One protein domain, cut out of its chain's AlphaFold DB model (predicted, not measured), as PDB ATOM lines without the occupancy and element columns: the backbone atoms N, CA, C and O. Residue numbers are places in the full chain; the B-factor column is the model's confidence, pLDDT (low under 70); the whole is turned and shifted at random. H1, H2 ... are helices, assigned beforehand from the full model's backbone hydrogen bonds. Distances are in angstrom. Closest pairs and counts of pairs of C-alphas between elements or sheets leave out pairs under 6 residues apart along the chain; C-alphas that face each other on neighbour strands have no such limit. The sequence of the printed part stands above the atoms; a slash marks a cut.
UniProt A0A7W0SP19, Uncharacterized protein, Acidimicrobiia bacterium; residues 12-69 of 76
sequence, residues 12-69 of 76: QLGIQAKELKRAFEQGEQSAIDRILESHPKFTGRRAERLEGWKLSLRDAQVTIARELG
ATOM      1  N   GLN A  12      10.665  -5.020 -36.595       78.88
ATOM      2  CA  GLN A  12       9.482  -4.534 -35.886       78.88
ATOM      3  C   GLN A  12       9.428  -3.002 -35.883       78.88
ATOM      4  O   GLN A  12       8.368  -2.431 -36.130       78.88
ATOM      5  N   LEU A  13      10.572  -2.329 -35.722       81.31
ATOM      6  CA  LEU A  13      10.669  -0.872 -35.861       81.31
ATOM      7  C   LEU A  13      10.305  -0.403 -37.275       81.31
ATOM      8  O   LEU A  13       9.604   0.593 -37.452       81.31
ATOM      9  N   GLY A  14      10.749  -1.137 -38.298       83.44
ATOM     10  CA  GLY A  14      10.397  -0.866 -39.689       83.44
ATOM     11  C   GLY A  14       8.902  -1.037 -39.972       83.44
ATOM     12  O   GLY A  14       8.345  -0.280 -40.770       83.44
ATOM     13  N   ILE A  15       8.248  -2.001 -39.319       87.69
ATOM     14  CA  ILE A  15       6.792  -2.184 -39.383       87.69
ATOM     15  C   ILE A  15       6.091  -1.008 -38.696       87.69
ATOM     16  O   ILE A  15       5.304  -0.328 -39.353       87.69
ATOM     17  N   GLN A  16       6.460  -0.682 -37.455       87.44
ATOM     18  CA  GLN A  16       5.868   0.431 -36.701       87.44
ATOM     19  C   GLN A  16       6.005   1.771 -37.434       87.44
ATOM     20  O   GLN A  16       5.053   2.544 -37.500       87.44
ATOM     21  N   ALA A  17       7.152   2.039 -38.067       89.56
ATOM     22  CA  ALA A  17       7.340   3.254 -38.859       89.56
ATOM     23  C   ALA A  17       6.416   3.308 -40.091       89.56
ATOM     24  O   ALA A  17       5.909   4.373 -40.450       89.56
ATOM     25  N   LYS A  18       6.169   2.170 -40.753       89.69
ATOM     26  CA  LYS A  18       5.219   2.095 -41.878       89.69
ATOM     27  C   LYS A  18       3.780   2.285 -41.407       89.69
ATOM     28  O   LYS A  18       3.014   2.954 -42.100       89.69
ATOM     29  N   GLU A  19       3.422   1.713 -40.262       91.56
ATOM     30  CA  GLU A  19       2.102   1.884 -39.651       91.56
ATOM     31  C   GLU A  19       1.868   3.338 -39.246       91.56
ATOM     32  O   GLU A  19       0.870   3.922 -39.662       91.56
ATOM     33  N   LEU A  20       2.835   3.967 -38.575       89.19
ATOM     34  CA  LEU A  20       2.778   5.382 -38.204       89.19
ATOM     35  C   LEU A  20       2.622   6.284 -39.434       89.19
ATOM     36  O   LEU A  20       1.801   7.200 -39.436       89.19
ATOM     37  N   LYS A  21       3.362   6.003 -40.516       90.31
ATOM     38  CA  LYS A  21       3.206   6.730 -41.781       90.31
ATOM     39  C   LYS A  21       1.787   6.598 -42.336       90.31
ATOM     40  O   LYS A  21       1.207   7.600 -42.742       90.31
ATOM     41  N   ARG A  22       1.233   5.383 -42.365       90.38
ATOM     42  CA  ARG A  22      -0.130   5.145 -42.860       90.38
ATOM     43  C   ARG A  22      -1.180   5.837 -41.998       90.38
ATOM     44  O   ARG A  22      -2.116   6.393 -42.556       90.38
ATOM     45  N   ALA A  23      -1.024   5.810 -40.678       89.44
ATOM     46  CA  ALA A  23      -1.914   6.486 -39.743       89.44
ATOM     47  C   ALA A  23      -1.898   8.009 -39.952       89.44
ATOM     48  O   ALA A  23      -2.949   8.634 -40.069       89.44
ATOM     49  N   PHE A  24      -0.710   8.595 -40.130       86.56
ATOM     50  CA  PHE A  24      -0.568  10.011 -40.467       86.56
ATOM     51  C   PHE A  24      -1.211  10.361 -41.819       86.56
ATOM     52  O   PHE A  24      -1.916  11.358 -41.925       86.56
ATOM     53  N   GLU A  25      -1.018   9.533 -42.854       85.25
ATOM     54  CA  GLU A  25      -1.656   9.732 -44.168       85.25
ATOM     55  C   GLU A  25      -3.184   9.608 -44.126       85.25
ATOM     56  O   GLU A  25      -3.865  10.226 -44.940       85.25
ATOM     57  N   GLN A  26      -3.722   8.834 -43.184       87.25
ATOM     58  CA  GLN A  26      -5.161   8.741 -42.928       87.25
ATOM     59  C   GLN A  26      -5.700   9.910 -42.087       87.25
ATOM     60  O   GLN A  26      -6.908   9.996 -41.882       87.25
ATOM     61  N   GLY A  27      -4.835  10.815 -41.618       83.06
ATOM     62  CA  GLY A  27      -5.226  11.938 -40.767       83.06
ATOM     63  C   GLY A  27      -5.508  11.537 -39.319       83.06
ATOM     64  O   GLY A  27      -6.238  12.241 -38.623       83.06
ATOM     65  N   GLU A  28      -4.959  10.414 -38.850       88.38
ATOM     66  CA  GLU A  28      -5.138   9.978 -37.468       88.38
ATOM     67  C   GLU A  28      -4.458  10.962 -36.502       88.38
ATOM     68  O   GLU A  28      -3.244  11.181 -36.556       88.38
ATOM     69  N   GLN A  29      -5.240  11.541 -35.591       82.88
ATOM     70  CA  GLN A  29      -4.747  12.562 -34.666       82.88
ATOM     71  C   GLN A  29      -3.677  12.043 -33.709       82.88
ATOM     72  O   GLN A  29      -2.702  12.754 -33.493       82.88
ATOM     73  N   SER A  30      -3.775  10.807 -33.208       85.50
ATOM     74  CA  SER A  30      -2.735  10.251 -32.331       85.50
ATOM     75  C   SER A  30      -1.398  10.061 -33.058       85.50
ATOM     76  O   SER A  30      -0.346  10.307 -32.475       85.50
ATOM     77  N   ALA A  31      -1.399   9.704 -34.345       87.06
ATOM     78  CA  ALA A  31      -0.170   9.657 -35.140       87.06
ATOM     79  C   ALA A  31       0.438  11.051 -35.352       87.06
ATOM     80  O   ALA A  31       1.650  11.225 -35.213       87.06
ATOM     81  N   ILE A  32      -0.400  12.043 -35.670       84.19
ATOM     82  CA  ILE A  32       0.021  13.441 -35.838       84.19
ATOM     83  C   ILE A  32       0.648  13.969 -34.544       84.19
ATOM     84  O   ILE A  32       1.737  14.543 -34.589       84.19
ATOM     85  N   ASP A  33      -0.001  13.734 -33.407       84.56
ATOM     86  CA  ASP A  33       0.442  14.189 -32.091       84.56
ATOM     87  C   ASP A  33       1.803  13.584 -31.708       84.56
ATOM     88  O   ASP A  33       2.755  14.316 -31.435       84.56
ATOM     89  N   ARG A  34       1.967  12.262 -31.876       85.62
ATOM     90  CA  ARG A  34       3.249  11.564 -31.649       85.62
ATOM     91  C   ARG A  34       4.392  12.138 -32.484       85.62
ATOM     92  O   ARG A  34       5.518  12.281 -31.998       85.62
ATOM     93  N   ILE A  35       4.124  12.472 -33.748       84.25
ATOM     94  CA  ILE A  35       5.117  13.079 -34.645       84.25
ATOM     95  C   ILE A  35       5.448  14.508 -34.204       84.25
ATOM     96  O   ILE A  35       6.621  14.882 -34.213       84.25
ATOM     97  N   LEU A  36       4.451  15.300 -33.813       81.56
ATOM     98  CA  LEU A  36       4.644  16.672 -33.340       81.56
ATOM     99  C   LEU A  36       5.453  16.730 -32.036       81.56
ATOM    100  O   LEU A  36       6.342  17.579 -31.920       81.56
ATOM    101  N   GLU A  37       5.193  15.821 -31.093       82.19
ATOM    102  CA  GLU A  37       5.945  15.717 -29.836       82.19
ATOM    103  C   GLU A  37       7.386  15.257 -30.069       82.19
ATOM    104  O   GLU A  37       8.338  15.894 -29.616       82.19
ATOM    105  N   SER A  38       7.566  14.168 -30.815       79.31
ATOM    106  CA  SER A  38       8.863  13.490 -30.868       79.31
ATOM    107  C   SER A  38       9.829  14.123 -31.869       79.31
ATOM    108  O   SER A  38      11.047  14.141 -31.657       79.31
ATOM    109  N   HIS A  39       9.330  14.612 -33.004       75.56
ATOM    110  CA  HIS A  39      10.183  14.899 -34.150       75.56
ATOM    111  C   HIS A  39      10.627  16.372 -34.192       75.56
ATOM    112  O   HIS A  39       9.814  17.257 -34.446       75.56
ATOM    113  N   PRO A  40      11.937  16.672 -34.132       70.75
ATOM    114  CA  PRO A  40      12.453  18.025 -33.887       70.75
ATOM    115  C   PRO A  40      12.148  19.032 -35.005       70.75
ATOM    116  O   PRO A  40      12.128  20.233 -34.771       70.75
ATOM    117  N   LYS A  41      11.914  18.568 -36.244       69.50
ATOM    118  CA  LYS A  41      11.479  19.454 -37.348       69.50
ATOM    119  C   LYS A  41      10.005  19.869 -37.254       69.50
ATOM    120  O   LYS A  41       9.596  20.805 -37.952       69.50
ATOM    121  N   PHE A  42       9.233  19.116 -36.478       71.38
ATOM    122  CA  PHE A  42       7.799  19.270 -36.275       71.38
ATOM    123  C   PHE A  42       7.502  19.873 -34.899       71.38
ATOM    124  O   PHE A  42       6.578  20.678 -34.801       71.38
ATOM    125  N   THR A  43       8.346  19.618 -33.895       66.44
ATOM    126  CA  THR A  43       8.337  20.314 -32.607       66.44
ATOM    127  C   THR A  43       8.421  21.828 -32.840       66.44
ATOM    128  O   THR A  43       9.397  22.341 -33.387       66.44
ATOM    129  N   GLY A  44       7.357  22.552 -32.486       63.19
ATOM    130  CA  GLY A  44       7.242  24.002 -32.692       63.19
ATOM    131  C   GLY A  44       6.575  24.445 -34.005       63.19
ATOM    132  O   GLY A  44       6.335  25.642 -34.183       63.19
ATOM    133  N   ARG A  45       6.209  23.530 -34.917       63.59
ATOM    134  CA  ARG A  45       5.253  23.833 -35.997       63.59
ATOM    135  C   ARG A  45       3.839  23.476 -35.540       63.59
ATOM    136  O   ARG A  45       3.611  22.400 -35.007       63.59
ATOM    137  N   ARG A  46       2.875  24.367 -35.787       59.97
ATOM    138  CA  ARG A  46       1.453  24.072 -35.550       59.97
ATOM    139  C   ARG A  46       0.962  22.990 -36.512       59.97
ATOM    140  O   ARG A  46       1.282  23.055 -37.701       59.97
ATOM    141  N   ALA A  47       0.160  22.056 -35.995       59.03
ATOM    142  CA  ALA A  47      -0.490  20.976 -36.743       59.03
ATOM    143  C   ALA A  47      -1.256  21.483 -37.979       59.03
ATOM    144  O   ALA A  47      -1.230  20.853 -39.026       59.03
ATOM    145  N   GLU A  48      -1.830  22.686 -37.889       57.78
ATOM    146  CA  GLU A  48      -2.526  23.391 -38.980       57.78
ATOM    147  C   GLU A  48      -1.646  23.603 -40.226       57.78
ATOM    148  O   GLU A  48      -2.144  23.741 -41.336       57.78
ATOM    149  N   ARG A  49      -0.313  23.618 -40.075       59.44
ATOM    150  CA  ARG A  49       0.632  23.777 -41.191       59.44
ATOM    151  C   ARG A  49       1.098  22.438 -41.783       59.44
ATOM    152  O   ARG A  49       1.915  22.444 -42.704       59.44
ATOM    153  N   LEU A  50       0.631  21.313 -41.233       63.25
ATOM    154  CA  LEU A  50       0.887  19.964 -41.746       63.25
ATOM    155  C   LEU A  50      -0.132  19.534 -42.806       63.25
ATOM    156  O   LEU A  50       0.088  18.514 -43.455       63.25
ATOM    157  N   GLU A  51      -1.211  20.290 -43.024       60.75
ATOM    158  CA  GLU A  51      -2.140  20.007 -44.120       60.75
ATOM    159  C   GLU A  51      -1.389  20.025 -45.463       60.75
ATOM    160  O   GLU A  51      -0.780  21.021 -45.858       60.75
ATOM    161  N   GLY A  52      -1.363  18.872 -46.139       65.56
ATOM    162  CA  GLY A  52      -0.627  18.662 -47.390       65.56
ATOM    163  C   GLY A  52       0.833  18.213 -47.238       65.56
ATOM    164  O   GLY A  52       1.490  17.936 -48.246       65.56
ATOM    165  N   TRP A  53       1.360  18.083 -46.016       72.00
ATOM    166  CA  TRP A  53       2.677  17.483 -45.800       72.00
ATOM    167  C   TRP A  53       2.628  15.964 -45.967       72.00
ATOM    168  O   TRP A  53       1.774  15.282 -45.413       72.00
ATOM    169  N   LYS A  54       3.601  15.414 -46.699       74.44
ATOM    170  CA  LYS A  54       3.815  13.966 -46.781       74.44
ATOM    171  C   LYS A  54       4.892  13.564 -45.784       74.44
ATOM    172  O   LYS A  54       6.048  13.953 -45.940       74.44
ATOM    173  N   LEU A  55       4.522  12.763 -44.788       80.44
ATOM    174  CA  LEU A  55       5.487  12.150 -43.883       80.44
ATOM    175  C   LEU A  55       6.327  11.124 -44.656       80.44
ATOM    176  O   LEU A  55       5.789  10.184 -45.253       80.44
ATOM    177  N   SER A  56       7.650  11.292 -44.661       85.44
ATOM    178  CA  SER A  56       8.532  10.281 -45.240       85.44
ATOM    179  C   SER A  56       8.689   9.096 -44.283       85.44
ATOM    180  O   SER A  56       8.551   9.236 -43.067       85.44
ATOM    181  N   LEU A  57       9.038   7.917 -44.811       85.88
ATOM    182  CA  LEU A  57       9.328   6.750 -43.966       85.88
ATOM    183  C   LEU A  57      10.459   7.042 -42.965       85.88
ATOM    184  O   LEU A  57      10.432   6.553 -41.843       85.88
ATOM    185  N   ARG A  58      11.422   7.884 -43.356       83.88
ATOM    186  CA  ARG A  58      12.539   8.286 -42.500       83.88
ATOM    187  C   ARG A  58      12.083   9.148 -41.323       83.88
ATOM    188  O   ARG A  58      12.598   8.967 -40.228       83.88
ATOM    189  N   ASP A  59      11.140  10.064 -41.535       84.38
ATOM    190  CA  ASP A  59      10.598  10.882 -40.441       84.38
ATOM    191  C   ASP A  59       9.826  10.000 -39.448       84.38
ATOM    192  O   ASP A  59      10.028  10.117 -38.242       84.38
ATOM    193  N   ALA A  60       9.046   9.033 -39.947       87.31
ATOM    194  CA  ALA A  60       8.381   8.044 -39.099       87.31
ATOM    195  C   ALA A  60       9.382   7.198 -38.289       87.31
ATOM    196  O   ALA A  60       9.191   6.992 -37.093       87.31
ATOM    197  N   GLN A  61      10.484   6.756 -38.905       86.06
ATOM    198  CA  GLN A  61      11.553   6.031 -38.206       86.06
ATOM    199  C   GLN A  61      12.214   6.871 -37.103       86.06
ATOM    200  O   GLN A  61      12.532   6.337 -36.044       86.06
ATOM    201  N   VAL A  62      12.416   8.175 -37.328       83.38
ATOM    202  CA  VAL A  62      12.985   9.087 -36.321       83.38
ATOM    203  C   VAL A  62      12.035   9.277 -35.141       83.38
ATOM    204  O   VAL A  62      12.503   9.279 -34.004       83.38
ATOM    205  N   THR A  63      10.728   9.404 -35.391       85.31
ATOM    206  CA  THR A  63       9.709   9.467 -34.331       85.31
ATOM    207  C   THR A  63       9.773   8.228 -33.443       85.31
ATOM    208  O   THR A  63      10.004   8.364 -32.247       85.31
ATOM    209  N   ILE A  64       9.700   7.030 -34.034       84.00
ATOM    210  CA  ILE A  64       9.759   5.765 -33.283       84.00
ATOM    211  C   ILE A  64      11.082   5.624 -32.514       84.00
ATOM    212  O   ILE A  64      11.083   5.230 -31.352       84.00
ATOM    213  N   ALA A  65      12.218   5.973 -33.130       80.62
ATOM    214  CA  ALA A  65      13.516   5.918 -32.456       80.62
ATOM    215  C   ALA A  65      13.548   6.811 -31.205       80.62
ATOM    216  O   ALA A  65      14.029   6.378 -30.160       80.62
ATOM    217  N   ARG A  66      12.986   8.024 -31.286       78.62
ATOM    218  CA  ARG A  66      12.925   8.948 -30.147       78.62
ATOM    219  C   ARG A  66      11.960   8.508 -29.058       78.62
ATOM    220  O   ARG A  66      12.299   8.656 -27.890       78.62
ATOM    221  N   GLU A  67      10.810   7.943 -29.412       78.31
ATOM    222  CA  GLU A  67       9.871   7.389 -28.424       78.31
ATOM    223  C   GLU A  67      10.482   6.240 -27.621       78.31
ATOM    224  O   GLU A  67      10.194   6.069 -26.442       78.31
ATOM    225  N   LEU A  68      11.376   5.480 -28.248       73.81
ATOM    226  CA  LEU A  68      12.143   4.424 -27.596       73.81
ATOM    227  C   LEU A  68      13.367   4.951 -26.821       73.81
ATOM    228  O   LEU A  68      14.114   4.160 -26.253       73.81
ATOM    229  N   GLY A  69      13.586   6.270 -26.792       68.50
ATOM    230  CA  GLY A  69      14.708   6.907 -26.101       68.50
ATOM    231  C   GLY A  69      16.034   6.873 -26.868       68.50
ATOM    232  O   GLY A  69      17.061   7.266 -26.317       68.50
TER     233      GLY A  69
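Overview. This is residues 12 to 69 of the 76 residues of an uncharacterized protein of Acidimicrobiia bacterium (UniProt A0A7W0SP19). Three helices cross one another in a small cluster, each touching the other two: H1, the longest, runs along one side, and H2 and H3 extend from it at large angles, H2 from its last part. A wide loop, residues 39 to 56, joins H2 to H3 and makes the end of the domain opposite the first residue of H1. The printed part has 58 residues, with three named helices in the order H1, H2, H3 and no named strand; the class is all helix. The whole is compact, with a radius of gyration of the C-alphas of 10.3 A and spans of 30 by 23 by 17 A.

Arrangement. H1, residues 12 to 25, touches H3, residues 57 to 67, with C-alphas 17 and 60 closest at 4.9 A. They run opposite ways at a steep tilt of 67 degrees, only just short of about perpendicular. With residues 20 to 24 alone, H1 touches H2, residues 29 to 38; the closest C-alphas, those of Phe 24 and Ala 31, are 5.4 A apart. These two run opposite ways at a steep tilt of 61 degrees. H2 and H3 touch, with the C-alphas of Ser 38 and Thr 63 closest at 5.4 A, and are only just about perpendicular at 71 degrees. In H1, H2 and H3 every O i to N i+4 pair is within hydrogen-bond range.

Along the chain. H1 is 19.9 A long from C-alpha 12 at (9.482, -4.534, -35.886) to C-alpha 25. H2 measures 14.2 A and begins at C-alpha 29, (-4.747, 12.562, -34.666). H3 measures 15.6 A and ends at C-alpha 67, (9.871, 7.389, -28.424).

Size, cuts and confidence. The C-alphas farthest apart are those of Gln 12 and Glu 48, 30.6 A. The printed part has no cut. The link from H1 to H2 is tight; that from H2 to H3 is long, with 18 residues. The mean pLDDT of the printed part is 79.2, and residues 41, 43 to 52 and 69 are under 70.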